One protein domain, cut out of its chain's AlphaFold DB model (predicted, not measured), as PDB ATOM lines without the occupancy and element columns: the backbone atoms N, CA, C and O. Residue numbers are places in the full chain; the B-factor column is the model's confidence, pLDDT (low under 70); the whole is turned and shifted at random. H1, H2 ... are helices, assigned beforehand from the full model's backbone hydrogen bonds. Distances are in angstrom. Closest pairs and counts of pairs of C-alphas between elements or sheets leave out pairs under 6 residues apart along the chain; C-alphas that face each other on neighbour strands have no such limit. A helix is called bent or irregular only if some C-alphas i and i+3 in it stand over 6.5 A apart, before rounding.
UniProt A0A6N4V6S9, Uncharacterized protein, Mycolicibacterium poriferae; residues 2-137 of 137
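This is residues 2 to 137 of the 137 residues of an uncharacterized protein of Mycolicibacterium poriferae (UniProt A0A6N4V6S9). An elongated, splayed set of helices lies round one long helix, H3: H1 packs beside it, H4 folds back on its last part as a hairpin, and H5 runs on from H4 and slants away from H3. H6 packs on H4 toward one end, and a long loop, residues 102 to 120, brings the backbone back from the far end of H5, where residues 101 to 107 stick out. The printed part has 136 residues with six named helices, H1 to H6 in order, and no named strand; its class is all helix. It is loose, with a radius of gyration of the C-alphas of 19.6 A, and a rod in outline, spanning 67 by 32 by 23 A.

Find C-alpha 2 at (12.108, -16.250, 76.143), where H1 begins; it covers residues 2 to 12 over 15.5 A. H2 follows at residues 15 to 19. Look next at C-alpha 32, at (18.626, 6.174, 95.038): from there H3 runs 38.9 A, residues 32 to 58. H4 covers residues 63 to 75 over 19.4 A and is irregular, with C-alphas 64 and 67 7.4 A apart. H5, residues 77 to 101, spans 36.5 A; it has a kink of 29 degrees near residue 95 and is irregular, with C-alphas 95 and 98 7.0 A apart. H6, residues 121 to 135, runs 21.1 A and ends at C-alpha 135, (4.596, -28.675, 67.459).

Start at H3, the hub, which touches three helices. With its residues 42 to 49 alone it touches H1, at a shallow tilt of 12 degrees, opposite ways; the closest C-alphas, of Thr 4 and Tyr 45, are 6.7 A apart. H2 is close to H3 but not clearly touching: the closest C-alphas, of Phe 17 and Ile 38, are 7.2 A apart. H3 and H4 form a helical hairpin at a shallow tilt of 23 degrees, touching through residues 52 to 57 and 69 to 74, with the closest C-alphas, of Ser 53 and Ala 73, 5.0 A apart. H5 touches H3 with residues 77 to 83 alone, opposite ways at a steep tilt of 37 degrees, only just past shallow; the closest C-alphas are those of His 46 and Leu 80, 6.9 A apart. H4 and H5 meet only through their link. Farther out, H6 touches H4, opposite ways at a shallow tilt of 33 degrees, only just short of steep; look at the closest C-alphas, of Asp 71 and Val 127, 6.2 A apart. H3 and H6 are apart. In H1, H2, H3 and H6 every O i to N i+4 pair is within hydrogen-bond range; in H4 it is 7 of 9 and in H5 19 of 21.

The C-alphas farthest apart, of Ser 105 and Thr 137, are 68.7 A apart. The printed part has no cut. The links H2 to H3, 12 residues, and H5 to H6, 19 residues, are long; residues 23 to 28 and 101 to 107 stand free. The mean pLDDT of the printed part is 89.4, and residue 137, the chain's last, is the one printed residue under 70.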
ATOM      1  N   LEU A   2      12.051 -17.379  77.094       74.69
ATOM      2  CA  LEU A   2      12.108 -16.250  76.143       74.69
ATOM      3  C   LEU A   2      11.337 -15.010  76.604       74.69
ATOM      4  O   LEU A   2      11.801 -13.892  76.428       74.69
ATOM      5  N   LEU A   3      10.192 -15.220  77.253       86.19
ATOM      6  CA  LEU A   3       9.402 -14.130  77.817       86.19
ATOM      7  C   LEU A   3      10.162 -13.387  78.928       86.19
ATOM      8  O   LEU A   3      10.094 -12.168  78.985       86.19
ATOM      9  N   THR A   4      10.931 -14.095  79.761       87.81
ATOM     10  CA  THR A   4      11.778 -13.476  80.796       87.81
ATOM     11  C   THR A   4      12.875 -12.618  80.165       87.81
ATOM     12  O   THR A   4      13.069 -11.484  80.584       87.81
ATOM     13  N   ALA A   5      13.544 -13.128  79.125       85.31
ATOM     14  CA  ALA A   5      14.583 -12.391  78.403       85.31
ATOM     15  C   ALA A   5      14.027 -11.123  77.730       85.31
ATOM     16  O   ALA A   5      14.583 -10.042  77.885       85.31
ATOM     17  N   GLN A   6      12.877 -11.231  77.063       88.94
ATOM     18  CA  GLN A   6      12.211 -10.090  76.431       88.94
ATOM     19  C   GLN A   6      11.722  -9.056  77.458       88.94
ATOM     20  O   GLN A   6      11.766  -7.853  77.204       88.94
ATOM     21  N   GLN A   7      11.247  -9.505  78.624       93.25
ATOM     22  CA  GLN A   7      10.865  -8.614  79.722       93.25
ATOM     23  C   GLN A   7      12.067  -7.863  80.292       93.25
ATOM     24  O   GLN A   7      11.936  -6.680  80.596       93.25
ATOM     25  N   LEU A   8      13.215  -8.531  80.422       92.31
ATOM     26  CA  LEU A   8      14.466  -7.909  80.843       92.31
ATOM     27  C   LEU A   8      14.910  -6.837  79.841       92.31
ATOM     28  O   LEU A   8      15.123  -5.701  80.244       92.31
ATOM     29  N   GLU A   9      14.946  -7.161  78.546       91.12
ATOM     30  CA  GLU A   9      15.276  -6.210  77.473       91.12
ATOM     31  C   GLU A   9      14.322  -5.004  77.459       91.12
ATOM     32  O   GLU A   9      14.745  -3.851  77.438       91.12
ATOM     33  N   SER A  10      13.014  -5.255  77.545       92.94
ATOM     34  CA  SER A  10      12.012  -4.180  77.575       92.94
ATOM     35  C   SER A  10      12.156  -3.301  78.818       92.94
ATOM     36  O   SER A  10      11.879  -2.104  78.773       92.94
ATOM     37  N   PHE A  11      12.555  -3.898  79.941       93.88
ATOM     38  CA  PHE A  11      12.756  -3.194  81.198       93.88
ATOM     39  C   PHE A  11      13.990  -2.288  81.151       93.88
ATOM     40  O   PHE A  11      13.889  -1.133  81.557       93.88
ATOM     41  N   THR A  12      15.120  -2.770  80.628       91.38
ATOM     42  CA  THR A  12      16.353  -1.972  80.510       91.38
ATOM     43  C   THR A  12      16.249  -0.891  79.435       91.38
ATOM     44  O   THR A  12      16.834   0.178  79.584       91.38
ATOM     45  N   ALA A  13      15.449  -1.114  78.389       91.56
ATOM     46  CA  ALA A  13      15.170  -0.120  77.352       91.56
ATOM     47  C   ALA A  13      14.135   0.947  77.767       91.56
ATOM     48  O   ALA A  13      13.910   1.912  77.030       91.56
ATOM     49  N   ALA A  14      13.464   0.790  78.913       93.25
ATOM     50  CA  ALA A  14      12.420   1.717  79.333       93.25
ATOM     51  C   ALA A  14      13.008   3.100  79.685       93.25
ATOM     52  O   ALA A  14      13.994   3.172  80.417       93.25
ATOM     53  N   PRO A  15      12.373   4.224  79.294       89.88
ATOM     54  CA  PRO A  15      12.862   5.564  79.644       89.88
ATOM     55  C   PRO A  15      13.039   5.782  81.154       89.88
ATOM     56  O   PRO A  15      13.974   6.451  81.586       89.88
ATOM     57  N   ALA A  16      12.163   5.173  81.958       88.69
ATOM     58  CA  ALA A  16      12.228   5.227  83.416       88.69
ATOM     59  C   ALA A  16      13.491   4.563  83.992       88.69
ATOM     60  O   ALA A  16      13.917   4.935  85.080       88.69
ATOM     61  N   PHE A  17      14.093   3.612  83.268       91.00
ATOM     62  CA  PHE A  17      15.338   2.971  83.677       91.00
ATOM     63  C   PHE A  17      16.475   3.994  83.705       91.00
ATOM     64  O   PHE A  17      17.078   4.208  84.749       91.00
ATOM     65  N   MET A  18      16.714   4.687  82.584       87.88
ATOM     66  CA  MET A  18      17.777   5.696  82.498       87.88
ATOM     67  C   MET A  18      17.480   6.928  83.353       87.88
ATOM     68  O   MET A  18      18.395   7.486  83.950       87.88
ATOM     69  N   ALA A  19      16.208   7.325  83.468       89.75
ATOM     70  CA  ALA A  19      15.814   8.485  84.266       89.75
ATOM     71  C   ALA A  19      16.182   8.356  85.755       89.75
ATOM     72  O   ALA A  19      16.449   9.367  86.399       89.75
ATOM     73  N   ALA A  20      16.235   7.134  86.300       91.69
ATOM     74  CA  ALA A  20      16.616   6.898  87.693       91.69
ATOM     75  C   ALA A  20      18.068   7.304  88.008       91.69
ATOM     76  O   ALA A  20      18.380   7.601  89.159       91.69
ATOM     77  N   PHE A  21      18.945   7.330  87.001       89.00
ATOM     78  CA  PHE A  21      20.369   7.640  87.158       89.00
ATOM     79  C   PHE A  21      20.696   9.132  86.973       89.00
ATOM     80  O   PHE A  21      21.855   9.516  87.091       89.00
ATOM     81  N   GLY A  22      19.692   9.978  86.718       87.06
ATOM     82  CA  GLY A  22      19.893  11.401  86.449       87.06
ATOM     83  C   GLY A  22      20.247  11.694  84.987       87.06
ATOM     84  O   GLY A  22      20.029  10.877  84.088       87.06
ATOM     85  N   ALA A  23      20.743  12.905  84.731       82.31
ATOM     86  CA  ALA A  23      21.129  13.315  83.385       82.31
ATOM     87  C   ALA A  23      22.563  12.852  83.069       82.31
ATOM     88  O   ALA A  23      23.381  12.690  83.975       82.31
ATOM     89  N   PRO A  24      22.915  12.667  81.782       73.62
ATOM     90  CA  PRO A  24      24.293  12.378  81.403       73.62
ATOM     91  C   PRO A  24      25.238  13.448  81.965       73.62
ATOM     92  O   PRO A  24      25.056  14.633  81.690       73.62
ATOM     93  N   HIS A  25      26.244  13.023  82.732       71.81
ATOM     94  CA  HIS A  25      27.210  13.891  83.423       71.81
ATOM     95  C   HIS A  25      26.650  14.744  84.579       71.81
ATOM     96  O   HIS A  25      27.368  15.609  85.081       71.81
ATOM     97  N   ASP A  26      25.420  14.486  85.034       77.88
ATOM     98  CA  ASP A  26      24.833  15.102  86.228       77.88
ATOM     99  C   ASP A  26      24.039  14.074  87.051       77.88
ATOM    100  O   ASP A  26      22.833  13.864  86.879       77.88
ATOM    101  N   GLU A  27      24.753  13.446  87.983       73.75
ATOM    102  CA  GLU A  27      24.217  12.455  88.918       73.75
ATOM    103  C   GLU A  27      23.466  13.098  90.098       73.75
ATOM    104  O   GLU A  27      22.890  12.386  90.918       73.75
ATOM    105  N   SER A  28      23.421  14.436  90.210       80.75
ATOM    106  CA  SER A  28      22.723  15.108  91.322       80.75
ATOM    107  C   SER A  28      21.207  14.885  91.302       80.75
ATOM    108  O   SER A  28      20.552  14.963  92.343       80.75
ATOM    109  N   GLY A  29      20.661  14.561  90.125       83.94
ATOM    110  CA  GLY A  29      19.269  14.167  89.924       83.94
ATOM    111  C   GLY A  29      19.006  12.663  90.046       83.94
ATOM    112  O   GLY A  29      17.882  12.245  89.774       83.94
ATOM    113  N   ALA A  30      20.005  11.845  90.399       90.00
ATOM    114  CA  ALA A  30      19.808  10.412  90.583       90.00
ATOM    115  C   ALA A  30      18.840  10.139  91.746       90.00
ATOM    116  O   ALA A  30      18.908  10.783  92.793       90.00
ATOM    117  N   ASP A  31      17.956   9.157  91.572       93.56
ATOM    118  CA  ASP A  31      17.018   8.703  92.597       93.56
ATOM    119  C   ASP A  31      17.518   7.374  93.194       93.56
ATOM    120  O   ASP A  31      17.354   6.310  92.580       93.56
ATOM    121  N   PRO A  32      18.095   7.382  94.412       91.88
ATOM    122  CA  PRO A  32      18.626   6.174  95.038       91.88
ATOM    123  C   PRO A  32      17.563   5.095  95.274       91.88
ATOM    124  O   PRO A  32      17.869   3.901  95.229       91.88
ATOM    125  N   ALA A  33      16.311   5.487  95.535       94.25
ATOM    126  CA  ALA A  33      15.229   4.538  95.761       94.25
ATOM    127  C   ALA A  33      14.835   3.849  94.448       94.25
ATOM    128  O   ALA A  33      14.660   2.625  94.428       94.25
ATOM    129  N   ALA A  34      14.766   4.604  93.349       94.38
ATOM    130  CA  ALA A  34      14.522   4.052  92.021       94.38
ATOM    131  C   ALA A  34      15.669   3.139  91.560       94.38
ATOM    132  O   ALA A  34      15.405   2.034  91.089       94.38
ATOM    133  N   ILE A  35      16.932   3.534  91.769       92.62
ATOM    134  CA  ILE A  35      18.108   2.704  91.446       92.62
ATOM    135  C   ILE A  35      18.063   1.379  92.213       92.62
ATOM    136  O   ILE A  35      18.225   0.309  91.624       92.62
ATOM    137  N   LYS A  36      17.768   1.415  93.519       94.19
ATOM    138  CA  LYS A  36      17.607   0.195  94.322       94.19
ATOM    139  C   LYS A  36      16.470  -0.685  93.802       94.19
ATOM    140  O   LYS A  36      16.610  -1.905  93.743       94.19
ATOM    141  N   HIS A  37      15.345  -0.083  93.423       95.31
ATOM    142  CA  HIS A  37      14.228  -0.821  92.842       95.31
ATOM    143  C   HIS A  37      14.616  -1.481  91.509       95.31
ATOM    144  O   HIS A  37      14.267  -2.637  91.276       95.31
ATOM    145  N   ILE A  38      15.374  -0.784  90.658       94.75
ATOM    146  CA  ILE A  38      15.920  -1.338  89.416       94.75
ATOM    147  C   ILE A  38      16.829  -2.532  89.706       94.75
ATOM    148  O   ILE A  38      16.644  -3.585  89.099       94.75
ATOM    149  N   ALA A  39      17.753  -2.404  90.660       92.38
ATOM    150  CA  ALA A  39      18.654  -3.487  91.047       92.38
ATOM    151  C   ALA A  39      17.883  -4.732  91.514       92.38
ATOM    152  O   ALA A  39      18.112  -5.826  91.001       92.38
ATOM    153  N   ASN A  40      16.901  -4.563  92.406       95.50
ATOM    154  CA  ASN A  40      16.034  -5.663  92.836       95.50
ATOM    155  C   ASN A  40      15.301  -6.293  91.648       95.50
ATOM    156  O   ASN A  40      15.247  -7.511  91.524       95.50
ATOM    157  N   ARG A  41      14.790  -5.469  90.727       95.25
ATOM    158  CA  ARG A  41      14.075  -5.973  89.556       95.25
ATOM    159  C   ARG A  41      14.979  -6.761  88.604       95.25
ATOM    160  O   ARG A  41      14.522  -7.733  88.008       95.25
ATOM    161  N   LEU A  42      16.246  -6.375  88.465       93.88
ATOM    162  CA  LEU A  42      17.242  -7.151  87.722       93.88
ATOM    163  C   LEU A  42      17.513  -8.504  88.393       93.88
ATOM    164  O   LEU A  42      17.648  -9.502  87.682       93.88
ATOM    165  N   MET A  43      17.536  -8.553  89.728       94.31
ATOM    166  CA  MET A  43      17.689  -9.803  90.484       94.31
ATOM    167  C   MET A  43      16.452 -10.705  90.387       94.31
ATOM    168  O   MET A  43      16.613 -11.911  90.220       94.31
ATOM    169  N   ASP A  44      15.233 -10.153  90.344       96.75
ATOM    170  CA  ASP A  44      14.022 -10.946  90.067       96.75
ATOM    171  C   ASP A  44      14.141 -11.704  88.730       96.75
ATOM    172  O   ASP A  44      13.671 -12.835  88.591       96.75
ATOM    173  N   TYR A  45      14.727 -11.076  87.701       95.31
ATOM    174  CA  TYR A  45      14.939 -11.732  86.407       95.31
ATOM    175  C   TYR A  45      15.998 -12.831  86.494       95.31
ATOM    176  O   TYR A  45      15.786 -13.896  85.913       95.31
ATOM    177  N   HIS A  46      17.076 -12.614  87.250       95.44
ATOM    178  CA  HIS A  46      18.073 -13.643  87.540       95.44
ATOM    179  C   HIS A  46      17.442 -14.870  88.218       95.44
ATOM    180  O   HIS A  46      17.581 -15.983  87.713       95.44
ATOM    181  N   GLU A  47      16.660 -14.671  89.282       96.25
ATOM    182  CA  GLU A  47      15.954 -15.753  89.984       96.25
ATOM    183  C   GLU A  47      14.988 -16.505  89.063       96.25
ATOM    184  O   GLU A  47      14.939 -17.732  89.064       96.25
ATOM    185  N   ARG A  48      14.249 -15.789  88.210       96.00
ATOM    186  CA  ARG A  48      13.357 -16.424  87.227       96.00
ATOM    187  C   ARG A  48      14.119 -17.252  86.200       96.00
ATOM    188  O   ARG A  48      13.607 -18.275  85.758       96.00
ATOM    189  N   LEU A  49      15.291 -16.804  85.754       94.19
ATOM    190  CA  LEU A  49      16.119 -17.589  84.837       94.19
ATOM    191  C   LEU A  49      16.638 -18.851  85.534       94.19
ATOM    192  O   LEU A  49      16.612 -19.917  84.916       94.19
ATOM    193  N   LEU A  50      17.024 -18.742  86.807       95.00
ATOM    194  CA  LEU A  50      17.457 -19.862  87.640       95.00
ATOM    195  C   LEU A  50      16.336 -20.898  87.816       95.00
ATOM    196  O   LEU A  50      16.540 -22.051  87.448       95.00
ATOM    197  N   ASP A  51      15.136 -20.474  88.229       95.50
ATOM    198  CA  ASP A  51      13.954 -21.346  88.388       95.50
ATOM    199  C   ASP A  51      13.660 -22.136  87.107       95.50
ATOM    200  O   ASP A  51      13.458 -23.348  87.120       95.50
ATOM    201  N   ILE A  52      13.682 -21.466  85.952       93.25
ATOM    202  CA  ILE A  52      13.423 -22.137  84.672       93.25
ATOM    203  C   ILE A  52      14.533 -23.148  84.365       93.25
ATOM    204  O   ILE A  52      14.257 -24.227  83.840       93.25
ATOM    205  N   SER A  53      15.780 -22.811  84.695       93.31
ATOM    206  CA  SER A  53      16.948 -23.665  84.487       93.31
ATOM    207  C   SER A  53      16.850 -24.936  85.330       93.31
ATOM    208  O   SER A  53      17.048 -26.039  84.818       93.31
ATOM    209  N   GLU A  54      16.494 -24.798  86.604       94.25
ATOM    210  CA  GLU A  54      16.281 -25.901  87.542       94.25
ATOM    211  C   GLU A  54      15.121 -26.785  87.090       94.25
ATOM    212  O   GLU A  54      15.305 -27.983  86.879       94.25
ATOM    213  N   ARG A  55      13.971 -26.186  86.776       93.62
ATOM    214  CA  ARG A  55      12.795 -26.917  86.288       93.62
ATOM    215  C   ARG A  55      13.068 -27.692  85.004       93.62
ATOM    216  O   ARG A  55      12.552 -28.793  84.839       93.62
ATOM    217  N   CYS A  56      13.880 -27.165  84.086       92.06
ATOM    218  CA  CYS A  56      14.293 -27.924  82.905       92.06
ATOM    219  C   CYS A  56      15.136 -29.158  83.266       92.06
ATOM    220  O   CYS A  56      15.018 -30.174  82.587       92.06
ATOM    221  N   ARG A  57      15.966 -29.094  84.314       91.62
ATOM    222  CA  ARG A  57      16.825 -30.212  84.747       91.62
ATOM    223  C   ARG A  57      16.097 -31.238  85.619       91.62
ATOM    224  O   ARG A  57      16.486 -32.399  85.617       91.62
ATOM    225  N   GLU A  58      15.057 -30.830  86.342       94.06
ATOM    226  CA  GLU A  58      14.259 -31.718  87.203       94.06
ATOM    227  C   GLU A  58      13.286 -32.611  86.429       94.06
ATOM    228  O   GLU A  58      12.910 -33.694  86.882       94.06
ATOM    229  N   LEU A  59      12.844 -32.158  85.259       91.50
ATOM    230  CA  LEU A  59      11.892 -32.894  84.443       91.50
ATOM    231  C   LEU A  59      12.521 -34.176  83.873       91.50
ATOM    232  O   LEU A  59      13.592 -34.154  83.270       91.50
ATOM    233  N   ALA A  60      11.790 -35.287  83.984       89.25
ATOM    234  CA  ALA A  60      12.129 -36.575  83.379       89.25
ATOM    235  C   ALA A  60      11.221 -36.849  82.162       89.25
ATOM    236  O   ALA A  60      10.192 -37.521  82.296       89.25
ATOM    237  N   PRO A  61      11.528 -36.292  80.975       87.50
ATOM    238  CA  PRO A  61      10.685 -36.463  79.802       87.50
ATOM    239  C   PRO A  61      10.845 -37.869  79.193       87.50
ATOM    240  O   PRO A  61      11.873 -38.523  79.387       87.50
ATOM    241  N   PRO A  62       9.884 -38.318  78.364       91.06
ATOM    242  CA  PRO A  62      10.111 -39.422  77.437       91.06
ATOM    243  C   PRO A  62      11.401 -39.221  76.630       91.06
ATOM    244  O   PRO A  62      11.727 -38.094  76.248       91.06
ATOM    245  N   SER A  63      12.109 -40.311  76.320       89.31
ATOM    246  CA  SER A  63      13.441 -40.276  75.688       89.31
ATOM    247  C   SER A  63      13.499 -39.435  74.408       89.31
ATOM    248  O   SER A  63      14.485 -38.743  74.174       89.31
ATOM    249  N   GLN A  64      12.418 -39.413  73.625       89.00
ATOM    250  CA  GLN A  64      12.302 -38.614  72.400       89.00
ATOM    251  C   GLN A  64      12.381 -37.089  72.612       89.00
ATOM    252  O   GLN A  64      12.641 -36.358  71.660       89.00
ATOM    253  N   TYR A  65      12.173 -36.596  73.838       89.94
ATOM    254  CA  TYR A  65      12.240 -35.171  74.182       89.94
ATOM    255  C   TYR A  65      13.407 -34.821  75.117       89.94
ATOM    256  O   TYR A  65      13.613 -33.640  75.402       89.94
ATOM    257  N   ALA A  66      14.179 -35.813  75.577       90.38
ATOM    258  CA  ALA A  66      15.277 -35.615  76.525       90.38
ATOM    259  C   ALA A  66      16.300 -34.588  76.018       90.38
ATOM    260  O   ALA A  66      16.649 -33.651  76.733       90.38
ATOM    261  N   ASP A  67      16.692 -34.696  74.749       90.31
ATOM    262  CA  ASP A  67      17.664 -33.790  74.133       90.31
ATOM    263  C   ASP A  67      17.162 -32.345  74.019       90.31
ATOM    264  O   ASP A  67      17.941 -31.401  74.145       90.31
ATOM    265  N   VAL A  68      15.863 -32.153  73.758       90.69
ATOM    266  CA  VAL A  68      15.267 -30.810  73.650       90.69
ATOM    267  C   VAL A  68      15.257 -30.135  75.008       90.69
ATOM    268  O   VAL A  68      15.586 -28.956  75.116       90.69
ATOM    269  N   LEU A  69      14.913 -30.886  76.050       91.19
ATOM    270  CA  LEU A  69      14.845 -30.354  77.398       91.19
ATOM    271  C   LEU A  69      16.234 -30.070  77.981       91.19
ATOM    272  O   LEU A  69      16.432 -29.025  78.601       91.19
ATOM    273  N   ALA A  70      17.210 -30.938  77.702       90.75
ATOM    274  CA  ALA A  70      18.610 -30.698  78.034       90.75
ATOM    275  C   ALA A  70      19.147 -29.432  77.345       90.75
ATOM    276  O   ALA A  70      19.842 -28.633  77.970       90.75
ATOM    277  N   ASP A  71      18.790 -29.205  76.078       91.94
ATOM    278  CA  ASP A  71      19.165 -27.976  75.379       91.94
ATOM    279  C   ASP A  71      18.496 -26.728  75.976       91.94
ATOM    280  O   ASP A  71      19.144 -25.688  76.068       91.94
ATOM    281  N   CYS A  72      17.234 -26.818  76.416       90.38
ATOM    282  CA  CYS A  72      16.557 -25.723  77.119       90.38
ATOM    283  C   CYS A  72      17.272 -25.350  78.426       90.38
ATOM    284  O   CYS A  72      17.454 -24.164  78.690       90.38
ATOM    285  N   ALA A  73      17.704 -26.340  79.216       91.06
ATOM    286  CA  ALA A  73      18.482 -26.090  80.428       91.06
ATOM    287  C   ALA A  73      19.814 -25.397  80.103       91.06
ATOM    288  O   ALA A  73      20.154 -24.392  80.720       91.06
ATOM    289  N   ARG A  74      20.529 -25.892  79.085       92.44
ATOM    290  CA  ARG A  74      21.831 -25.348  78.668       92.44
ATOM    291  C   ARG A  74      21.753 -23.938  78.093       92.44
ATOM    292  O   ARG A  74      22.693 -23.168  78.223       92.44
ATOM    293  N   LEU A  75      20.639 -23.579  77.458       92.38
ATOM    294  CA  LEU A  75      20.443 -22.238  76.901       92.38
ATOM    295  C   LEU A  75      20.386 -21.152  77.986       92.38
ATOM    296  O   LEU A  75      20.602 -19.980  77.693       92.38
ATOM    297  N   LEU A  76      20.113 -21.545  79.230       93.31
ATOM    298  CA  LEU A  76      20.108 -20.658  80.388       93.31
ATOM    299  C   LEU A  76      21.482 -20.530  81.051       93.31
ATOM    300  O   LEU A  76      21.654 -19.625  81.859       93.31
ATOM    301  N   ASP A  77      22.457 -21.375  80.704       94.00
ATOM    302  CA  ASP A  77      23.791 -21.331  81.315       94.00
ATOM    303  C   ASP A  77      24.497 -19.997  81.005       94.00
ATOM    304  O   ASP A  77      25.065 -19.381  81.902       94.00
ATOM    305  N   THR A  78      24.415 -19.518  79.757       93.75
ATOM    306  CA  THR A  78      25.053 -18.263  79.316       93.75
ATOM    307  C   THR A  78      24.520 -17.024  80.047       93.75
ATOM    308  O   THR A  78      25.325 -16.357  80.694       93.75
ATOM    309  N   PRO A  79      23.205 -16.719  80.054       93.38
ATOM    310  CA  PRO A  79      22.717 -15.534  80.758       93.38
ATOM    311  C   PRO A  79      22.925 -15.631  82.278       93.38
ATOM    312  O   PRO A  79      23.198 -14.621  82.918       93.38
ATOM    313  N   LEU A  80      22.840 -16.826  82.880       95.25
ATOM    314  CA  LEU A  80      23.151 -17.009  84.306       95.25
ATOM    315  C   LEU A  80      24.630 -16.733  84.608       95.25
ATOM    316  O   LEU A  80      24.949 -16.130  85.634       95.25
ATOM    317  N   GLN A  81      25.532 -17.124  83.706       95.69
ATOM    318  CA  GLN A  81      26.949 -16.803  83.827       95.69
ATOM    319  C   GLN A  81      27.202 -15.290  83.695       95.69
ATOM    320  O   GLN A  81      27.948 -14.760  84.516       95.69
ATOM    321  N   SER A  82      26.516 -14.584  82.784       94.81
ATOM    322  CA  SER A  82      26.565 -13.113  82.689       94.81
ATOM    323  C   SER A  82      26.189 -12.425  84.008       94.81
ATOM    324  O   SER A  82      26.889 -11.527  84.470       94.81
ATOM    325  N   TYR A  83      25.108 -12.870  84.664       95.25
ATOM    326  CA  TYR A  83      24.734 -12.354  85.988       95.25
ATOM    327  C   TYR A  83      25.814 -12.626  87.036       95.25
ATOM    328  O   TYR A  83      26.115 -11.753  87.851       95.25
ATOM    329  N   ARG A  84      26.409 -13.822  87.023       95.31
ATOM    330  CA  ARG A  84      27.458 -14.196  87.975       95.31
ATOM    331  C   ARG A  84      28.700 -13.323  87.827       95.31
ATOM    332  O   ARG A  84      29.263 -12.906  88.837       95.31
ATOM    333  N   GLU A  85      29.115 -13.052  86.595       95.06
ATOM    334  CA  GLU A  85      30.251 -12.178  86.281       95.06
ATOM    335  C   GLU A  85      29.982 -10.749  86.751       95.06
ATOM    336  O   GLU A  85      30.760 -10.224  87.542       95.06
ATOM    337  N   PHE A  86      28.825 -10.188  86.392       94.00
ATOM    338  CA  PHE A  86      28.407  -8.858  86.836       94.00
ATOM    339  C   PHE A  86      28.386  -8.714  88.366       94.00
ATOM    340  O   PHE A  86      28.910  -7.745  88.912       94.00
ATOM    341  N   ILE A  87      27.791  -9.679  89.080       94.12
ATOM    342  CA  ILE A  87      27.727  -9.653  90.550       94.12
ATOM    343  C   ILE A  87      29.133  -9.735  91.147       94.12
ATOM    344  O   ILE A  87      29.427  -9.022  92.103       94.12
ATOM    345  N   THR A  88      29.994 -10.588  90.588       94.94
ATOM    346  CA  THR A  88      31.376 -10.746  91.060       94.94
ATOM    347  C   THR A  88      32.147  -9.437  90.909       94.94
ATOM    348  O   THR A  88      32.703  -8.952  91.889       94.94
ATOM    349  N   GLU A  89      32.101  -8.817  89.728       94.12
ATOM    350  CA  GLU A  89      32.759  -7.533  89.463       94.12
ATOM    351  C   GLU A  89      32.236  -6.425  90.392       94.12
ATOM    352  O   GLU A  89      33.011  -5.665  90.976       94.12
ATOM    353  N   TYR A  90      30.917  -6.363  90.593       91.25
ATOM    354  CA  TYR A  90      30.317  -5.381  91.491       91.25
ATOM    355  C   TYR A  90      30.788  -5.559  92.942       91.25
ATOM    356  O   TYR A  90      31.129  -4.580  93.607       91.25
ATOM    357  N   VAL A  91      30.836  -6.799  93.439       93.88
ATOM    358  CA  VAL A  91      31.327  -7.104  94.790       93.88
ATOM    359  C   VAL A  91      32.797  -6.714  94.934       93.88
ATOM    360  O   VAL A  91      33.137  -6.031  95.898       93.88
ATOM    361  N   GLU A  92      33.646  -7.059  93.964       92.75
ATOM    362  CA  GLU A  92      35.068  -6.694  93.971       92.75
ATOM    363  C   GLU A  92      35.272  -5.173  94.059       92.75
ATOM    364  O   GLU A  92      36.107  -4.692  94.831       92.75
ATOM    365  N   ILE A  93      34.462  -4.392  93.334       90.25
ATOM    366  CA  ILE A  93      34.502  -2.928  93.407       90.25
ATOM    367  C   ILE A  93      34.126  -2.445  94.806       90.25
ATOM    368  O   ILE A  93      34.875  -1.656  95.387       90.25
ATOM    369  N   ILE A  94      33.017  -2.926  95.374       90.88
ATOM    370  CA  ILE A  94      32.568  -2.520  96.714       90.88
ATOM    371  C   ILE A  94      33.607  -2.883  97.783       90.88
ATOM    372  O   ILE A  94      33.895  -2.066  98.659       90.88
ATOM    373  N   GLU A  95      34.218  -4.063  97.696       93.31
ATOM    374  CA  GLU A  95      35.282  -4.497  98.608       93.31
ATOM    375  C   GLU A  95      36.564  -3.663  98.463       93.31
ATOM    376  O   GLU A  95      37.311  -3.490  99.431       93.31
ATOM    377  N   SER A  96      36.814  -3.100  97.278       89.81
ATOM    378  CA  SER A  96      37.953  -2.212  97.031       89.81
ATOM    379  C   SER A  96      37.743  -0.781  97.552       89.81
ATOM    380  O   SER A  96      38.725  -0.105  97.880       89.81
ATOM    381  N   LEU A  97      36.485  -0.329  97.692       89.56
ATOM    382  CA  LEU A  97      36.136   1.055  98.048       89.56
ATOM    383  C   LEU A  97      36.844   1.590  99.299       89.56
ATOM    384  O   LEU A  97      37.351   2.710  99.230       89.56
ATOM    385  N   PRO A  98      36.939   0.857 100.430       89.38
ATOM    386  CA  PRO A  98      37.596   1.383 101.624       89.38
ATOM    387  C   PRO A  98      39.050   1.794 101.364       89.38
ATOM    388  O   PRO A  98      39.452   2.896 101.726       89.38
ATOM    389  N   ARG A  99      39.817   0.957 100.650       88.50
ATOM    390  CA  ARG A  99      41.229   1.228 100.316       88.50
ATOM    391  C   ARG A  99      41.380   2.424  99.380       88.50
ATOM    392  O   ARG A  99      42.362   3.162  99.453       88.50
ATOM    393  N   ILE A 100      40.409   2.602  98.487       86.31
ATOM    394  CA  ILE A 100      40.362   3.723  97.551       86.31
ATOM    395  C   ILE A 100      40.070   5.022  98.309       86.31
ATOM    396  O   ILE A 100      40.778   6.011  98.123       86.31
ATOM    397  N   PHE A 101      39.082   5.015  99.208       85.50
ATOM    398  CA  PHE A 101      38.702   6.196  99.986       85.50
ATOM    399  C   PHE A 101      39.752   6.632 101.010       85.50
ATOM    400  O   PHE A 101      39.818   7.817 101.318       85.50
ATOM    401  N   GLU A 102      40.620   5.732 101.479       87.25
ATOM    402  CA  GLU A 102      41.776   6.098 102.316       87.25
ATOM    403  C   GLU A 102      42.730   7.091 101.628       87.25
ATOM    404  O   GLU A 102      43.371   7.899 102.300       87.25
ATOM    405  N   HIS A 103      42.819   7.049 100.297       82.56
ATOM    406  CA  HIS A 103      43.785   7.827  99.515       82.56
ATOM    407  C   HIS A 103      43.122   8.866  98.599       82.56
ATOM    408  O   HIS A 103      43.815   9.662  97.962       82.56
ATOM    409  N   ALA A 104      41.791   8.872  98.512       84.69
ATOM    410  CA  ALA A 104      41.044   9.769  97.645       84.69
ATOM    411  C   ALA A 104      40.766  11.114  98.331       84.69
ATOM    412  O   ALA A 104      40.120  11.181  99.373       84.69
ATOM    413  N   SER A 105      41.191  12.210  97.702       76.75
ATOM    414  CA  SER A 105      40.915  13.583  98.153       76.75
ATOM    415  C   SER A 105      39.890  14.322  97.272       76.75
ATOM    416  O   SER A 105      39.875  15.550  97.235       76.75
ATOM    417  N   GLY A 106      39.032  13.587  96.552       79.06
ATOM    418  CA  GLY A 106      38.006  14.126  95.650       79.06
ATOM    419  C   GLY A 106      37.131  13.034  95.016       79.06
ATOM    420  O   GLY A 106      37.178  11.882  95.440       79.06
ATOM    421  N   THR A 107      36.334  13.392  94.002       78.12
ATOM    422  CA  THR A 107      35.484  12.442  93.260       78.12
ATOM    423  C   THR A 107      36.329  11.352  92.605       78.12
ATOM    424  O   THR A 107      37.262  11.651  91.860       78.12
ATOM    425  N   VAL A 108      35.982  10.089  92.856       78.06
ATOM    426  CA  VAL A 108      36.636   8.928  92.244       78.06
ATOM    427  C   VAL A 108      35.720   8.331  91.186       78.06
ATOM    428  O   VAL A 108      34.599   7.932  91.485       78.06
ATOM    429  N   HIS A 109      36.216   8.236  89.954       77.88
ATOM    430  CA  HIS A 109      35.544   7.522  88.873       77.88
ATOM    431  C   HIS A 109      36.055   6.080  88.827       77.88
ATOM    432  O   HIS A 109      37.212   5.844  88.487       77.88
ATOM    433  N   LEU A 110      35.194   5.120  89.168       75.19
ATOM    434  CA  LEU A 110      35.545   3.696  89.280       75.19
ATOM    435  C   LEU A 110      35.323   2.903  87.983       75.19
ATOM    436  O   LEU A 110      35.454   1.685  87.972       75.19
ATOM    437  N   GLY A 111      35.002   3.591  86.886       75.81
ATOM    438  CA  GLY A 111      34.506   2.953  85.671       75.81
ATOM    439  C   GLY A 111      33.028   2.570  85.788       75.81
ATOM    440  O   GLY A 111      32.361   2.901  86.768       75.81
ATOM    441  N   ALA A 112      32.511   1.920  84.749       79.75
ATOM    442  CA  ALA A 112      31.145   1.415  84.712       79.75
ATOM    443  C   ALA A 112      31.162  -0.107  84.851       79.75
ATOM    444  O   ALA A 112      31.906  -0.769  84.134       79.75
ATOM    445  N   VAL A 113      30.309  -0.638  85.726       83.06
ATOM    446  CA  VAL A 113      30.024  -2.076  85.784       83.06
ATOM    447  C   VAL A 113      28.929  -2.369  84.773       83.06
ATOM    448  O   VAL A 113      27.872  -1.732  84.804       83.06
ATOM    449  N   VAL A 114      29.177  -3.312  83.869       87.50
ATOM    450  CA  VAL A 114      28.264  -3.610  82.764       87.50
ATOM    451  C   VAL A 114      27.650  -4.987  82.963       87.50
ATOM    452  O   VAL A 114      28.352  -5.987  83.052       87.50
ATOM    453  N   LEU A 115      26.319  -5.045  82.998       89.62
ATOM    454  CA  LEU A 115      25.586  -6.301  82.877       89.62
ATOM    455  C   LEU A 115      25.324  -6.573  81.391       89.62
ATOM    456  O   LEU A 115      24.363  -6.043  80.833       89.62
ATOM    457  N   ASP A 116      26.174  -7.385  80.765       90.38
ATOM    458  CA  ASP A 116      26.000  -7.826  79.376       90.38
ATOM    459  C   ASP A 116      25.353  -9.216  79.326       90.38
ATOM    460  O   ASP A 116      25.972 -10.227  79.667       90.38
ATOM    461  N   ILE A 117      24.072  -9.265  78.959       89.69
ATOM    462  CA  ILE A 117      23.287 -10.504  78.933       89.69
ATOM    463  C   ILE A 117      23.397 -11.150  77.558       89.69
ATOM    464  O   ILE A 117      22.816 -10.656  76.591       89.69
ATOM    465  N   ASP A 118      24.048 -12.310  77.504       88.75
ATOM    466  CA  ASP A 118      24.213 -13.074  76.271       88.75
ATOM    467  C   ASP A 118      23.425 -14.396  76.289       88.75
ATOM    468  O   ASP A 118      23.072 -14.953  77.332       88.75
ATOM    469  N   PHE A 119      23.150 -14.915  75.095       87.31
ATOM    470  CA  PHE A 119      22.567 -16.230  74.864       87.31
ATOM    471  C   PHE A 119      23.363 -16.943  73.771       87.31
ATOM    472  O   PHE A 119      23.589 -16.380  72.702       87.31
ATOM    473  N   ASP A 120      23.690 -18.228  73.963       91.44
ATOM    474  CA  ASP A 120      24.290 -19.031  72.890       91.44
ATOM    475  C   ASP A 120      23.332 -19.112  71.687       91.44
ATOM    476  O   ASP A 120      22.367 -19.880  71.665       91.44
ATOM    477  N   GLU A 121      23.621 -18.322  70.652       90.06
ATOM    478  CA  GLU A 121      22.768 -18.191  69.474       90.06
ATOM    479  C   GLU A 121      22.623 -19.500  68.693       90.06
ATOM    480  O   GLU A 121      21.580 -19.781  68.090       90.06
ATOM    481  N   ARG A 122      23.672 -20.329  68.686       91.50
ATOM    482  CA  ARG A 122      23.643 -21.623  67.997       91.50
ATOM    483  C   ARG A 122      22.725 -22.577  68.746       91.50
ATOM    484  O   ARG A 122      21.913 -23.261  68.118       91.50
ATOM    485  N   LEU A 123      22.831 -22.598  70.072       91.62
ATOM    486  CA  LEU A 123      21.964 -23.384  70.937       91.62
ATOM    487  C   LEU A 123      20.517 -22.893  70.869       91.62
ATOM    488  O   LEU A 123      19.613 -23.708  70.694       91.62
ATOM    489  N   ARG A 124      20.300 -21.574  70.878       90.62
ATOM    490  CA  ARG A 124      18.988 -20.942  70.707       90.62
ATOM    491  C   ARG A 124      18.311 -21.430  69.431       90.62
ATOM    492  O   ARG A 124      17.233 -22.021  69.494       90.62
ATOM    493  N   LYS A 125      18.974 -21.285  68.278       91.88
ATOM    494  CA  LYS A 125      18.463 -21.773  66.983       91.88
ATOM    495  C   LYS A 125      18.160 -23.272  67.002       91.88
ATOM    496  O   LYS A 125      17.158 -23.702  66.428       91.88
ATOM    497  N   ARG A 126      19.007 -24.073  67.657       92.12
ATOM    498  CA  ARG A 126      18.812 -25.526  67.779       92.12
ATOM    499  C   ARG A 126      17.564 -25.872  68.590       92.12
ATOM    500  O   ARG A 126      16.772 -26.691  68.123       92.12
ATOM    501  N   VAL A 127      17.369 -25.237  69.748       90.88
ATOM    502  CA  VAL A 127      16.185 -25.419  70.605       90.88
ATOM    503  C   VAL A 127      14.914 -25.090  69.828       90.88
ATOM    504  O   VAL A 127      14.021 -25.930  69.745       90.88
ATOM    505  N   PHE A 128      14.857 -23.920  69.185       89.62
ATOM    506  CA  PHE A 128      13.684 -23.503  68.411       89.62
ATOM    507  C   PHE A 128      13.341 -24.481  67.292       89.62
ATOM    508  O   PHE A 128      12.199 -24.924  67.193       89.62
ATOM    509  N   LYS A 129      14.338 -24.891  66.498       91.25
ATOM    510  CA  LYS A 129      14.126 -25.854  65.412       91.25
ATOM    511  C   LYS A 129      13.540 -27.175  65.920       91.25
ATOM    512  O   LYS A 129      12.697 -27.769  65.252       91.25
ATOM    513  N   ARG A 130      13.988 -27.652  67.085       89.75
ATOM    514  CA  ARG A 130      13.482 -28.896  67.682       89.75
ATOM    515  C   ARG A 130      12.070 -28.725  68.254       89.75
ATOM    516  O   ARG A 130      11.240 -29.601  68.044       89.75
ATOM    517  N   LEU A 131      11.774 -27.599  68.902       88.88
ATOM    518  CA  LEU A 131      10.426 -27.287  69.395       88.88
ATOM    519  C   LEU A 131       9.406 -27.154  68.254       88.88
ATOM    520  O   LEU A 131       8.299 -27.670  68.365       88.88
ATOM    521  N   GLU A 132       9.784 -26.525  67.137       89.44
ATOM    522  CA  GLU A 132       8.937 -26.438  65.938       89.44
ATOM    523  C   GLU A 132       8.663 -27.800  65.294       89.44
ATOM    524  O   GLU A 132       7.593 -28.013  64.731       89.44
ATOM    525  N   ALA A 133       9.624 -28.725  65.345       88.62
ATOM    526  CA  ALA A 133       9.402 -30.080  64.853       88.62
ATOM    527  C   ALA A 133       8.361 -30.813  65.714       88.62
ATOM    528  O   ALA A 133       7.484 -31.478  65.171       88.62
ATOM    529  N   ILE A 134       8.415 -30.632  67.038       87.44
ATOM    530  CA  ILE A 134       7.454 -31.225  67.976       87.44
ATOM    531  C   ILE A 134       6.053 -30.640  67.772       87.44
ATOM    532  O   ILE A 134       5.094 -31.398  67.727       87.44
ATOM    533  N   SER A 135       5.915 -29.321  67.600       82.94
ATOM    534  CA  SER A 135       4.596 -28.675  67.459       82.94
ATOM    535  C   SER A 135       3.841 -29.030  66.173       82.94
ATOM    536  O   SER A 135       2.657 -28.726  66.054       82.94
ATOM    537  N   ARG A 136       4.523 -29.648  65.202       79.31
ATOM    538  CA  ARG A 136       3.943 -30.141  63.944       79.31
ATOM    539  C   ARG A 136       3.552 -31.621  63.992       79.31
ATOM    540  O   ARG A 136       3.102 -32.137  62.971       79.31
ATOM    541  N   THR A 137       3.772 -32.283  65.127       58.62
ATOM    542  CA  THR A 137       3.431 -33.694  65.364       58.62
ATOM    543  C   THR A 137       2.120 -33.779  66.130       58.62
ATOM    544  O   THR A 137       1.312 -34.670  65.793       58.62
TER     545      THR A 137